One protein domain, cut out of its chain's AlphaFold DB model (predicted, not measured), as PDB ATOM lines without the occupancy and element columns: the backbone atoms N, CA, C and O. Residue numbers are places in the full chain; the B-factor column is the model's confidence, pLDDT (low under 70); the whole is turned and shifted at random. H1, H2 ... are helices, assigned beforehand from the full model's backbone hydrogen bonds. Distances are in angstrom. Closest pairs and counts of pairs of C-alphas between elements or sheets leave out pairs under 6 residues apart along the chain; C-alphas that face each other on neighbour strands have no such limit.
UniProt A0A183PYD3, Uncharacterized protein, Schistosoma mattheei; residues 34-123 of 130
ATOM      1  N   PHE A  34     -23.377  37.895   4.700       95.56
ATOM      2  CA  PHE A  34     -23.818  37.897   3.310       95.56
ATOM      3  C   PHE A  34     -22.816  37.208   2.379       95.56
ATOM      4  O   PHE A  34     -23.168  36.213   1.735       95.56
ATOM      5  N   ASP A  35     -21.584  37.715   2.305       95.25
ATOM      6  CA  ASP A  35     -20.605  37.305   1.301       95.25
ATOM      7  C   ASP A  35     -20.086  35.895   1.563       95.25
ATOM      8  O   ASP A  35     -19.544  35.590   2.615       95.25
ATOM      9  N   ARG A  36     -20.257  35.000   0.587       94.44
ATOM     10  CA  ARG A  36     -19.928  33.569   0.691       94.44
ATOM     11  C   ARG A  36     -20.745  32.823   1.761       94.44
ATOM     12  O   ARG A  36     -20.614  31.599   1.850       94.44
ATOM     13  N   THR A  37     -21.632  33.501   2.493       94.69
ATOM     14  CA  THR A  37     -22.604  32.925   3.433       94.69
ATOM     15  C   THR A  37     -23.973  32.777   2.772       94.69
ATOM     16  O   THR A  37     -24.398  31.653   2.508       94.69
ATOM     17  N   LEU A  38     -24.645  33.885   2.442       95.50
ATOM     18  CA  LEU A  38     -25.872  33.883   1.640       95.50
ATOM     19  C   LEU A  38     -25.556  33.800   0.146       95.50
ATOM     20  O   LEU A  38     -26.264  33.110  -0.591       95.50
ATOM     21  N   SER A  39     -24.478  34.448  -0.306       95.81
ATOM     22  CA  SER A  39     -23.940  34.234  -1.648       95.81
ATOM     23  C   SER A  39     -23.107  32.947  -1.713       95.81
ATOM     24  O   SER A  39     -22.574  32.447  -0.715       95.81
ATOM     25  N   LYS A  40     -23.049  32.330  -2.896       95.50
ATOM     26  CA  LYS A  40     -22.179  31.177  -3.147       95.50
ATOM     27  C   LYS A  40     -20.716  31.630  -3.149       95.50
ATOM     28  O   LYS A  40     -20.412  32.756  -3.508       95.50
ATOM     29  N   TYR A  41     -19.808  30.723  -2.799       94.06
ATOM     30  CA  TYR A  41     -18.371  30.937  -3.002       94.06
ATOM     31  C   TYR A  41     -17.973  30.794  -4.483       94.06
ATOM     32  O   TYR A  41     -17.211  31.595  -5.014       94.06
ATOM     33  N   CYS A  42     -18.513  29.773  -5.151       94.38
ATOM     34  CA  CYS A  42     -18.240  29.441  -6.546       94.38
ATOM     35  C   CYS A  42     -19.532  28.962  -7.223       94.38
ATOM     36  O   CYS A  42     -20.376  28.322  -6.581       94.38
ATOM     37  N   HIS A  43     -19.692  29.278  -8.507       94.25
ATOM     38  CA  HIS A  43     -20.757  28.776  -9.366       94.25
ATOM     39  C   HIS A  43     -20.151  28.349 -10.703       94.25
ATOM     40  O   HIS A  43     -19.424  29.115 -11.322       94.25
ATOM     41  N   ASP A  44     -20.415  27.107 -11.111       93.75
ATOM     42  CA  ASP A  44     -19.970  26.534 -12.387       93.75
ATOM     43  C   ASP A  44     -18.449  26.601 -12.624       93.75
ATOM     44  O   ASP A  44     -17.980  26.703 -13.751       93.75
ATOM     45  N   GLY A  45     -17.668  26.494 -11.542       92.62
ATOM     46  CA  GLY A  45     -16.202  26.528 -11.576       92.62
ATOM     47  C   GLY A  45     -15.600  27.926 -11.428       92.62
ATOM     48  O   GLY A  45     -14.414  28.031 -11.132       92.62
ATOM     49  N   GLU A  46     -16.413  28.977 -11.523       92.75
ATOM     50  CA  GLU A  46     -15.972  30.366 -11.411       92.75
ATOM     51  C   GLU A  46     -16.267  30.938 -10.021       92.75
ATOM     52  O   GLU A  46     -17.249  30.569  -9.363       92.75
ATOM     53  N   LEU A  47     -15.403  31.837  -9.545       92.12
ATOM     54  CA  LEU A  47     -15.646  32.548  -8.291       92.12
ATOM     55  C   LEU A  47     -16.798  33.533  -8.465       92.12
ATOM     56  O   LEU A  47     -16.827  34.328  -9.402       92.12
ATOM     57  N   VAL A  48     -17.726  33.501  -7.516       94.50
ATOM     58  CA  VAL A  48     -18.808  34.481  -7.433       94.50
ATOM     59  C   VAL A  48     -18.253  35.737  -6.754       94.50
ATOM     60  O   VAL A  48     -17.504  35.607  -5.775       94.50
ATOM     61  N   PRO A  49     -18.575  36.951  -7.237       93.31
ATOM     62  CA  PRO A  49     -18.064  38.163  -6.615       93.31
ATOM     63  C   PRO A  49     -18.600  38.332  -5.195       93.31
ATOM     64  O   PRO A  49     -19.717  37.930  -4.868       93.31
ATOM     65  N   THR A  50     -17.790  38.976  -4.362       93.69
ATOM     66  CA  THR A  50     -18.255  39.557  -3.100       93.69
ATOM     67  C   THR A  50     -18.967  40.882  -3.365       93.69
ATOM     68  O   THR A  50     -18.884  41.422  -4.469       93.69
ATOM     69  N   SER A  51     -19.586  41.472  -2.344       92.19
ATOM     70  CA  SER A  51     -20.176  42.815  -2.417       92.19
ATOM     71  C   SER A  51     -19.181  43.866  -2.936       92.19
ATOM     72  O   SER A  51     -19.552  44.725  -3.729       92.19
ATOM     73  N   TYR A  52     -17.898  43.762  -2.561       88.50
ATOM     74  CA  TYR A  52     -16.823  44.604  -3.110       88.50
ATOM     75  C   TYR A  52     -16.499  44.290  -4.574       88.50
ATOM     76  O   TYR A  52     -16.312  45.205  -5.373       88.50
ATOM     77  N   GLY A  53     -16.492  43.007  -4.945       87.56
ATOM     78  CA  GLY A  53     -16.281  42.580  -6.329       87.56
ATOM     79  C   GLY A  53     -17.331  43.136  -7.299       87.56
ATOM     80  O   GLY A  53     -17.018  43.376  -8.462       87.56
ATOM     81  N   ILE A  54     -18.549  43.417  -6.821       88.75
ATOM     82  CA  ILE A  54     -19.589  44.085  -7.619       88.75
ATOM     83  C   ILE A  54     -19.138  45.496  -8.022       88.75
ATOM     84  O   ILE A  54     -19.253  45.854  -9.192       88.75
ATOM     85  N   PHE A  55     -18.570  46.280  -7.100       83.69
ATOM     86  CA  PHE A  55     -18.052  47.617  -7.419       83.69
ATOM     87  C   PHE A  55     -16.849  47.563  -8.367       83.69
ATOM     88  O   PHE A  55     -16.752  48.383  -9.275       83.69
ATOM     89  N   GLU A  56     -15.964  46.574  -8.209       81.31
ATOM     90  CA  GLU A  56     -14.846  46.354  -9.141       81.31
ATOM     91  C   GLU A  56     -15.323  46.030 -10.570       81.31
ATOM     92  O   GLU A  56     -14.633  46.348 -11.542       81.31
ATOM     93  N   SER A  57     -16.501  45.411 -10.699       80.88
ATOM     94  CA  SER A  57     -17.114  45.056 -11.984       80.88
ATOM     95  C   SER A  57     -17.897  46.192 -12.647       80.88
ATOM     96  O   SER A  57     -18.376  46.014 -13.767       80.88
ATOM     97  N   ASP A  58     -18.030  47.352 -11.993       82.19
ATOM     98  CA  ASP A  58     -18.795  48.467 -12.545       82.19
ATOM     99  C   ASP A  58     -18.154  48.976 -13.854       82.19
ATOM    100  O   ASP A  58     -16.965  49.329 -13.872       82.19
ATOM    101  N   PRO A  59     -18.904  49.022 -14.974       77.44
ATOM    102  CA  PRO A  59     -18.367  49.474 -16.254       77.44
ATOM    103  C   PRO A  59     -17.971  50.957 -16.253       77.44
ATOM    104  O   PRO A  59     -17.194  51.371 -17.111       77.44
ATOM    105  N   GLU A  60     -18.479  51.757 -15.313       78.88
ATOM    106  CA  GLU A  60     -18.140  53.175 -15.160       78.88
ATOM    107  C   GLU A  60     -16.919  53.401 -14.263       78.88
ATOM    108  O   GLU A  60     -16.422  54.527 -14.174       78.88
ATOM    109  N   LEU A  61     -16.389  52.347 -13.633       82.06
ATOM    110  CA  LEU A  61     -15.168  52.460 -12.850       82.06
ATOM    111  C   LEU A  61     -13.982  52.748 -13.773       82.06
ATOM    112  O   LEU A  61     -13.724  52.022 -14.738       82.06
ATOM    113  N   THR A  62     -13.226  53.800 -13.458       86.19
ATOM    114  CA  THR A  62     -12.019  54.134 -14.221       86.19
ATOM    115  C   THR A  62     -10.992  53.003 -14.124       86.19
ATOM    116  O   THR A  62     -10.848  52.359 -13.084       86.19
ATOM    117  N   GLU A  63     -10.222  52.785 -15.189       87.00
ATOM    118  CA  GLU A  63      -9.165  51.761 -15.193       87.00
ATOM    119  C   GLU A  63      -8.106  52.005 -14.104       87.00
ATOM    120  O   GLU A  63      -7.563  51.058 -13.528       87.00
ATOM    121  N   THR A  64      -7.861  53.272 -13.756       89.81
ATOM    122  CA  THR A  64      -7.005  53.655 -12.628       89.81
ATOM    123  C   THR A  64      -7.561  53.127 -11.309       89.81
ATOM    124  O   THR A  64      -6.840  52.464 -10.566       89.81
ATOM    125  N   ALA A  65      -8.845  53.354 -11.034       89.88
ATOM    126  CA  ALA A  65      -9.471  52.890  -9.804       89.88
ATOM    127  C   ALA A  65      -9.537  51.361  -9.720       89.88
ATOM    128  O   ALA A  65      -9.190  50.797  -8.683       89.88
ATOM    129  N   LYS A  66      -9.879  50.677 -10.823       88.12
ATOM    130  CA  LYS A  66      -9.807  49.207 -10.896       88.12
ATOM    131  C   LYS A  66      -8.408  48.710 -10.538       88.12
ATOM    132  O   LYS A  66      -8.256  47.825  -9.700       88.12
ATOM    133  N   SER A  67      -7.375  49.319 -11.121       90.81
ATOM    134  CA  SER A  67      -5.978  48.963 -10.853       90.81
ATOM    135  C   SER A  67      -5.588  49.190  -9.388       90.81
ATOM    136  O   SER A  67      -4.874  48.367  -8.808       90.81
ATOM    137  N   MET A  68      -6.077  50.268  -8.766       92.75
ATOM    138  CA  MET A  68      -5.859  50.547  -7.343       92.75
ATOM    139  C   MET A  68      -6.540  49.503  -6.452       92.75
ATOM    140  O   MET A  68      -5.869  48.928  -5.597       92.75
ATOM    141  N   LEU A  69      -7.817  49.185  -6.686       91.31
ATOM    142  CA  LEU A  69      -8.549  48.169  -5.916       91.31
ATOM    143  C   LEU A  69      -7.898  46.782  -6.034       91.31
ATOM    144  O   LEU A  69      -7.682  46.111  -5.024       91.31
ATOM    145  N   ILE A  70      -7.489  46.386  -7.244       90.12
ATOM    146  CA  ILE A  70      -6.750  45.137  -7.475       90.12
ATOM    147  C   ILE A  70      -5.427  45.135  -6.701       90.12
ATOM    148  O   ILE A  70      -5.073  44.128  -6.086       90.12
ATOM    149  N   SER A  71      -4.699  46.254  -6.700       94.62
ATOM    150  CA  SER A  71      -3.424  46.380  -5.982       94.62
ATOM    151  C   SER A  71      -3.608  46.279  -4.468       94.62
ATOM    152  O   SER A  71      -2.846  45.570  -3.809       94.62
ATOM    153  N   LEU A  72      -4.645  46.924  -3.925       95.81
ATOM    154  CA  LEU A  72      -5.020  46.806  -2.516       95.81
ATOM    155  C   LEU A  72      -5.340  45.348  -2.172       95.81
ATOM    156  O   LEU A  72      -4.722  44.783  -1.271       95.81
ATOM    157  N   ARG A  73      -6.210  44.684  -2.940       93.56
ATOM    158  CA  ARG A  73      -6.539  43.269  -2.719       93.56
ATOM    159  C   ARG A  73      -5.301  42.374  -2.753       93.56
ATOM    160  O   ARG A  73      -5.131  41.548  -1.864       93.56
ATOM    161  N   ASN A  74      -4.418  42.549  -3.734       95.25
ATOM    162  CA  ASN A  74      -3.196  41.746  -3.847       95.25
ATOM    163  C   ASN A  74      -2.258  41.922  -2.642       95.25
ATOM    164  O   ASN A  74      -1.547  40.983  -2.288       95.25
ATOM    165  N   LYS A  75      -2.261  43.102  -2.007       97.38
ATOM    166  CA  LYS A  75      -1.497  43.379  -0.784       97.38
ATOM    167  C   LYS A  75      -2.151  42.761   0.453       97.38
ATOM    168  O   LYS A  75      -1.464  42.113   1.237       97.38
ATOM    169  N   TYR A  76      -3.451  42.975   0.647       98.06
ATOM    170  CA  TYR A  76      -4.115  42.703   1.925       98.06
ATOM    171  C   TYR A  76      -4.795  41.333   2.013       98.06
ATOM    172  O   TYR A  76      -4.824  40.749   3.094       98.06
ATOM    173  N   TYR A  77      -5.274  40.768   0.902       95.25
ATOM    174  CA  TYR A  77      -5.933  39.456   0.908       95.25
ATOM    175  C   TYR A  77      -5.024  38.315   1.407       95.25
ATOM    176  O   TYR A  77      -5.485  37.487   2.194       95.25
ATOM    177  N   PRO A  78      -3.719  38.255   1.058       97.69
ATOM    178  CA  PRO A  78      -2.821  37.264   1.651       97.69
ATOM    179  C   PRO A  78      -2.677  37.403   3.174       97.69
ATOM    180  O   PRO A  78      -2.519  36.396   3.854       97.69
ATOM    181  N   ILE A  79      -2.761  38.629   3.707       98.00
ATOM    182  CA  ILE A  79      -2.677  38.914   5.150       98.00
ATOM    183  C   ILE A  79      -3.954  38.442   5.856       98.00
ATOM    184  O   ILE A  79      -3.880  37.811   6.910       98.00
ATOM    185  N   GLU A  80      -5.124  38.695   5.262       96.94
ATOM    186  CA  GLU A  80      -6.418  38.210   5.761       96.94
ATOM    187  C   GLU A  80      -6.404  36.683   5.943       96.94
ATOM    188  O   GLU A  80      -6.809  36.161   6.988       96.94
ATOM    189  N   LEU A  81      -5.859  35.966   4.957       95.69
ATOM    190  CA  LEU A  81      -5.793  34.505   4.941       95.69
ATOM    191  C   LEU A  81      -4.610  33.904   5.720       95.69
ATOM    192  O   LEU A  81      -4.549  32.681   5.860       95.69
ATOM    193  N   ASP A  82      -3.669  34.708   6.225       97.00
ATOM    194  CA  ASP A  82      -2.456  34.184   6.862       97.00
ATOM    195  C   ASP A  82      -2.775  33.521   8.210       97.00
ATOM    196  O   ASP A  82      -3.127  34.184   9.183       97.00
ATOM    197  N   ASN A  83      -2.641  32.199   8.295       97.12
ATOM    198  CA  ASN A  83      -2.903  31.452   9.528       97.12
ATOM    199  C   ASN A  83      -1.819  31.640  10.607       97.12
ATOM    200  O   ASN A  83      -2.014  31.187  11.733       97.12
ATOM    201  N   ASN A  84      -0.688  32.275  10.282       97.88
ATOM    202  CA  ASN A  84       0.374  32.570  11.246       97.88
ATOM    203  C   ASN A  84       0.126  33.874  12.017       97.88
ATOM    204  O   ASN A  84       0.758  34.086  13.050       97.88
ATOM    205  N   LEU A  85      -0.774  34.734  11.528       97.50
ATOM    206  CA  LEU A  85      -1.152  35.984  12.179       97.50
ATOM    207  C   LEU A  85      -2.431  35.796  12.998       97.50
ATOM    208  O   LEU A  85      -3.417  35.219  12.535       97.50
ATOM    209  N   THR A  86      -2.438  36.338  14.211       97.88
ATOM    210  CA  THR A  86      -3.635  36.418  15.052       97.88
ATOM    211  C   THR A  86      -4.625  37.457  14.519       97.88
ATOM    212  O   THR A  86      -4.265  38.376  13.783       97.88
ATOM    213  N   GLU A  87      -5.891  37.364  14.931       95.44
ATOM    214  CA  GLU A  87      -6.919  38.354  14.570       95.44
ATOM    215  C   GLU A  87      -6.520  39.781  14.976       95.44
ATOM    216  O   GLU A  87      -6.693  40.722  14.201       95.44
ATOM    217  N   ASN A  88      -5.917  39.944  16.157       97.69
ATOM    218  CA  ASN A  88      -5.447  41.243  16.641       97.69
ATOM    219  C   ASN A  88      -4.328  41.818  15.763       97.69
ATOM    220  O   ASN A  88      -4.299  43.022  15.527       97.69
ATOM    221  N   GLU A  89      -3.429  40.970  15.258       97.81
ATOM    222  CA  GLU A  89      -2.364  41.391  14.339       97.81
ATOM    223  C   GLU A  89      -2.914  41.740  12.952       97.81
ATOM    224  O   GLU A  89      -2.428  42.677  12.325       97.81
ATOM    225  N   LYS A  90      -3.958  41.041  12.486       97.88
ATOM    226  CA  LYS A  90      -4.626  41.311  11.201       97.88
ATOM    227  C   LYS A  90      -5.494  42.563  11.222       97.88
ATOM    228  O   LYS A  90      -5.583  43.260  10.217       97.88
ATOM    229  N   THR A  91      -6.133  42.850  12.355       98.12
ATOM    230  CA  THR A  91      -7.091  43.954  12.521       98.12
ATOM    231  C   THR A  91      -6.605  45.293  11.944       98.12
ATOM    232  O   THR A  91      -7.332  45.855  11.125       98.12
ATOM    233  N   PRO A  92      -5.406  45.817  12.275       98.38
ATOM    234  CA  PRO A  92      -4.947  47.091  11.716       98.38
ATOM    235  C   PRO A  92      -4.798  47.064  10.187       98.38
ATOM    236  O   PRO A  92      -5.129  48.049   9.535       98.38
ATOM    237  N   TYR A  93      -4.374  45.938   9.604       98.31
ATOM    238  CA  TYR A  93      -4.283  45.789   8.149       98.31
ATOM    239  C   TYR A  93      -5.660  45.761   7.486       98.31
ATOM    240  O   TYR A  93      -5.826  46.322   6.408       98.31
ATOM    241  N   MET A  94      -6.649  45.117   8.115       97.88
ATOM    242  CA  MET A  94      -8.017  45.092   7.592       97.88
ATOM    243  C   MET A  94      -8.656  46.481   7.660       97.88
ATOM    244  O   MET A  94      -9.301  46.888   6.701       97.88
ATOM    245  N   LEU A  95      -8.431  47.234   8.741       98.00
ATOM    246  CA  LEU A  95      -8.899  48.620   8.849       98.00
ATOM    247  C   LEU A  95      -8.294  49.506   7.754       98.00
ATOM    248  O   LEU A  95      -9.040  50.173   7.045       98.00
ATOM    249  N   GLU A  96      -6.971  49.445   7.566       98.31
ATOM    250  CA  GLU A  96      -6.277  50.198   6.513       98.31
ATOM    251  C   GLU A  96      -6.783  49.806   5.115       98.31
ATOM    252  O   GLU A  96      -7.044  50.667   4.277       98.31
ATOM    253  N   TRP A  97      -6.974  48.508   4.857       97.62
ATOM    254  CA  TRP A  97      -7.497  48.042   3.574       97.62
ATOM    255  C   TRP A  97      -8.898  48.591   3.293       97.62
ATOM    256  O   TRP A  97      -9.143  49.121   2.208       97.62
ATOM    257  N   TRP A  98      -9.809  48.478   4.261       95.69
ATOM    258  CA  TRP A  98     -11.184  48.952   4.117       95.69
ATOM    259  C   TRP A  98     -11.253  50.471   3.946       95.69
ATOM    260  O   TRP A  98     -12.056  50.945   3.143       95.69
ATOM    261  N   GLU A  99     -10.418  51.225   4.660       97.25
ATOM    262  CA  GLU A  99     -10.314  52.681   4.527       97.25
ATOM    263  C   GLU A  99      -9.877  53.075   3.109       97.25
ATOM    264  O   GLU A  99     -10.630  53.740   2.397       97.25
ATOM    265  N   LEU A 100      -8.738  52.554   2.642       96.38
ATOM    266  CA  LEU A 100      -8.200  52.862   1.311       96.38
ATOM    267  C   LEU A 100      -9.130  52.411   0.176       96.38
ATOM    268  O   LEU A 100      -9.296  53.113  -0.820       96.38
ATOM    269  N   ALA A 101      -9.745  51.231   0.294       93.44
ATOM    270  CA  ALA A 101     -10.666  50.738  -0.727       93.44
ATOM    271  C   ALA A 101     -11.924  51.615  -0.819       93.44
ATOM    272  O   ALA A 101     -12.403  51.889  -1.921       93.44
ATOM    273  N   HIS A 102     -12.446  52.084   0.318       92.38
ATOM    274  CA  HIS A 102     -13.576  53.009   0.333       92.38
ATOM    275  C   HIS A 102     -13.231  54.370  -0.266       92.38
ATOM    276  O   HIS A 102     -14.050  54.894  -1.017       92.38
ATOM    277  N   GLU A 103     -12.046  54.924   0.008       94.19
ATOM    278  CA  GLU A 103     -11.596  56.177  -0.614       94.19
ATOM    279  C   GLU A 103     -11.628  56.077  -2.142       94.19
ATOM    280  O   GLU A 103     -12.270  56.895  -2.800       94.19
ATOM    281  N   VAL A 104     -11.056  55.005  -2.704       91.50
ATOM    282  CA  VAL A 104     -11.062  54.769  -4.156       91.50
ATOM    283  C   VAL A 104     -12.488  54.674  -4.708       91.50
ATOM    284  O   VAL A 104     -12.797  55.278  -5.735       91.50
ATOM    285  N   ILE A 105     -13.381  53.938  -4.035       87.69
ATOM    286  CA  ILE A 105     -14.781  53.786  -4.466       87.69
ATOM    287  C   ILE A 105     -15.527  55.130  -4.426       87.69
ATOM    288  O   ILE A 105     -16.292  55.436  -5.344       87.69
ATOM    289  N   ILE A 106     -15.302  55.942  -3.389       89.19
ATOM    290  CA  ILE A 106     -15.918  57.267  -3.242       89.19
ATOM    291  C   ILE A 106     -15.427  58.210  -4.342       89.19
ATOM    292  O   ILE A 106     -16.242  58.881  -4.977       89.19
ATOM    293  N   GLU A 107     -14.120  58.234  -4.608       89.56
ATOM    294  CA  GLU A 107     -13.515  59.068  -5.653       89.56
ATOM    295  C   GLU A 107     -14.009  58.713  -7.061       89.56
ATOM    296  O   GLU A 107     -14.107  59.589  -7.920       89.56
ATOM    297  N   CYS A 108     -14.395  57.454  -7.294       83.44
ATOM    298  CA  CYS A 108     -15.017  57.043  -8.555       83.44
ATOM    299  C   CYS A 108     -16.394  57.667  -8.790       83.44
ATOM    300  O   CYS A 108     -16.867  57.679  -9.925       83.44
ATOM    301  N   GLY A 109     -17.060  58.160  -7.743       83.81
ATOM    302  CA  GLY A 109     -18.358  58.814  -7.869       83.81
ATOM    303  C   GLY A 109     -19.462  57.888  -8.384       83.81
ATOM    304  O   GLY A 109     -20.334  58.350  -9.127       83.81
ATOM    305  N   ILE A 110     -19.427  56.602  -8.000       81.25
ATOM    306  CA  ILE A 110     -20.420  55.598  -8.411       81.25
ATOM    307  C   ILE A 110     -21.821  56.113  -8.096       81.25
ATOM    308  O   ILE A 110     -22.155  56.465  -6.960       81.25
ATOM    309  N   GLN A 111     -22.659  56.167  -9.123       83.50
ATOM    310  CA  GLN A 111     -23.991  56.722  -8.998       83.50
ATOM    311  C   GLN A 111     -24.970  55.649  -8.527       83.50
ATOM    312  O   GLN A 111     -25.031  54.539  -9.047       83.50
ATOM    313  N   LYS A 112     -25.841  55.999  -7.576       83.44
ATOM    314  CA  LYS A 112     -26.841  55.054  -7.051       83.44
ATOM    315  C   LYS A 112     -27.717  54.430  -8.149       83.44
ATOM    316  O   LYS A 112     -28.129  53.284  -8.020       83.44
ATOM    317  N   HIS A 113     -28.014  55.184  -9.209       82.75
ATOM    318  CA  HIS A 113     -28.837  54.701 -10.318       82.75
ATOM    319  C   HIS A 113     -28.098  53.711 -11.233       82.75
ATOM    320  O   HIS A 113     -28.748  52.886 -11.866       82.75
ATOM    321  N   THR A 114     -26.764  53.762 -11.295       81.56
ATOM    322  CA  THR A 114     -25.960  52.844 -12.117       81.56
ATOM    323  C   THR A 114     -25.685  51.536 -11.386       81.56
ATOM    324  O   THR A 114     -25.659  50.484 -12.022       81.56
ATOM    325  N   LEU A 115     -25.665  51.571 -10.048       85.06
ATOM    326  CA  LEU A 115     -25.512  50.391  -9.197       85.06
ATOM    327  C   LEU A 115     -26.565  49.303  -9.461       85.06
ATOM    328  O   LEU A 115     -26.250  48.119  -9.391       85.06
ATOM    329  N   GLU A 116     -27.810  49.667  -9.795       88.12
ATOM    330  CA  GLU A 116     -28.847  48.674 -10.113       88.12
ATOM    331  C   GLU A 116     -28.469  47.826 -11.337       88.12
ATOM    332  O   GLU A 116     -28.666  46.610 -11.337       88.12
ATOM    333  N   ARG A 117     -27.908  48.457 -12.374       88.50
ATOM    334  CA  ARG A 117     -27.400  47.751 -13.555       88.50
ATOM    335  C   ARG A 117     -26.201  46.887 -13.176       88.50
ATOM    336  O   ARG A 117     -26.202  45.706 -13.502       88.50
ATOM    337  N   THR A 118     -25.243  47.436 -12.430       89.38
ATOM    338  CA  THR A 118     -24.042  46.709 -11.994       89.38
ATOM    339  C   THR A 118     -24.408  45.447 -11.210       89.38
ATOM    340  O   THR A 118     -23.912  44.366 -11.505       89.38
ATOM    341  N   VAL A 119     -25.372  45.529 -10.288       90.69
ATOM    342  CA  VAL A 119     -25.867  44.360  -9.539       90.69
ATOM    343  C   VAL A 119     -26.564  43.342 -10.450       90.69
ATOM    344  O   VAL A 119     -26.398  42.141 -10.253       90.69
ATOM    345  N   LYS A 120     -27.322  43.776 -11.464       89.94
ATOM    346  CA  LYS A 120     -27.950  42.852 -12.430       89.94
ATOM    347  C   LYS A 120     -26.921  42.112 -13.291       89.94
ATOM    348  O   LYS A 120     -27.185  40.985 -13.699       89.94
ATOM    349  N   GLU A 121     -25.781  42.738 -13.559       90.12
ATOM    350  CA  GLU A 121     -24.747  42.229 -14.468       90.12
ATOM    351  C   GLU A 121     -23.588  41.523 -13.741       90.12
ATOM    352  O   GLU A 121     -22.843  40.781 -14.370       90.12
ATOM    353  N   CYS A 122     -23.455  41.667 -12.418       88.94
ATOM    354  CA  CYS A 122     -22.294  41.177 -11.664       88.94
ATOM    355  C   CYS A 122     -22.166  39.649 -11.535       88.94
ATOM    356  O   CYS A 122     -21.206  39.177 -10.944       88.94
ATOM    357  N   HIS A 123     -23.103  38.846 -12.041       91.31
ATOM    358  CA  HIS A 123     -23.083  37.382 -11.881       91.31
ATOM    359  C   HIS A 123     -23.031  36.897 -10.412       91.31
ATOM    360  O   HIS A 123     -22.588  35.781 -10.138       91.31
TER     361      HIS A 123
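This is residues 34 to 123 of the 130 residues of an uncharacterized protein of Schistosoma mattheei (UniProt A0A183PYD3). A long helical hairpin, H2 and H3 side by side, has two short helices, H1 and H4, near one end; residues 34 to 50, with no named element, loop away from it. The 90 printed residues include helices H1, H2, H3, H4 in that order and no named strand: all helix. The whole is only just compact, close to loose, with a radius of gyration of the C-alphas of 14.2 A and spans of 41 by 33 by 19 A.

H1, residues 51 to 56, only just touches H4, residues 112 to 121, about perpendicular at 82 degrees, with 3 pairs of C-alphas within 8 A; the closest are Ile 54 and Val 119, 6.6 A. H2, residues 63 to 80, and H3, residues 87 to 107, touch as a hairpin, opposite ways at a shallow tilt of 8 degrees; their closest C-alphas, Ala 65 and Val 104, are 6.2 A apart. H4 is apart from both. O i to N i+4 pairs within hydrogen-bond range number 1 of 2 in H1, 12 of 14 in H2, 15 of 17 in H3 and 4 of 6 in H4.

H1 begins at C-alpha 51 (-20.176, 42.815, -2.417). H2 spans 25.1 A, with a kink of 27 degrees near residue 74; H3 spans 29.7 A. H4 ends at C-alpha 121 (-24.747, 42.229, -14.468).

The printed part has no cut and no long link between helices; no printed residue is under 70 in pLDDT.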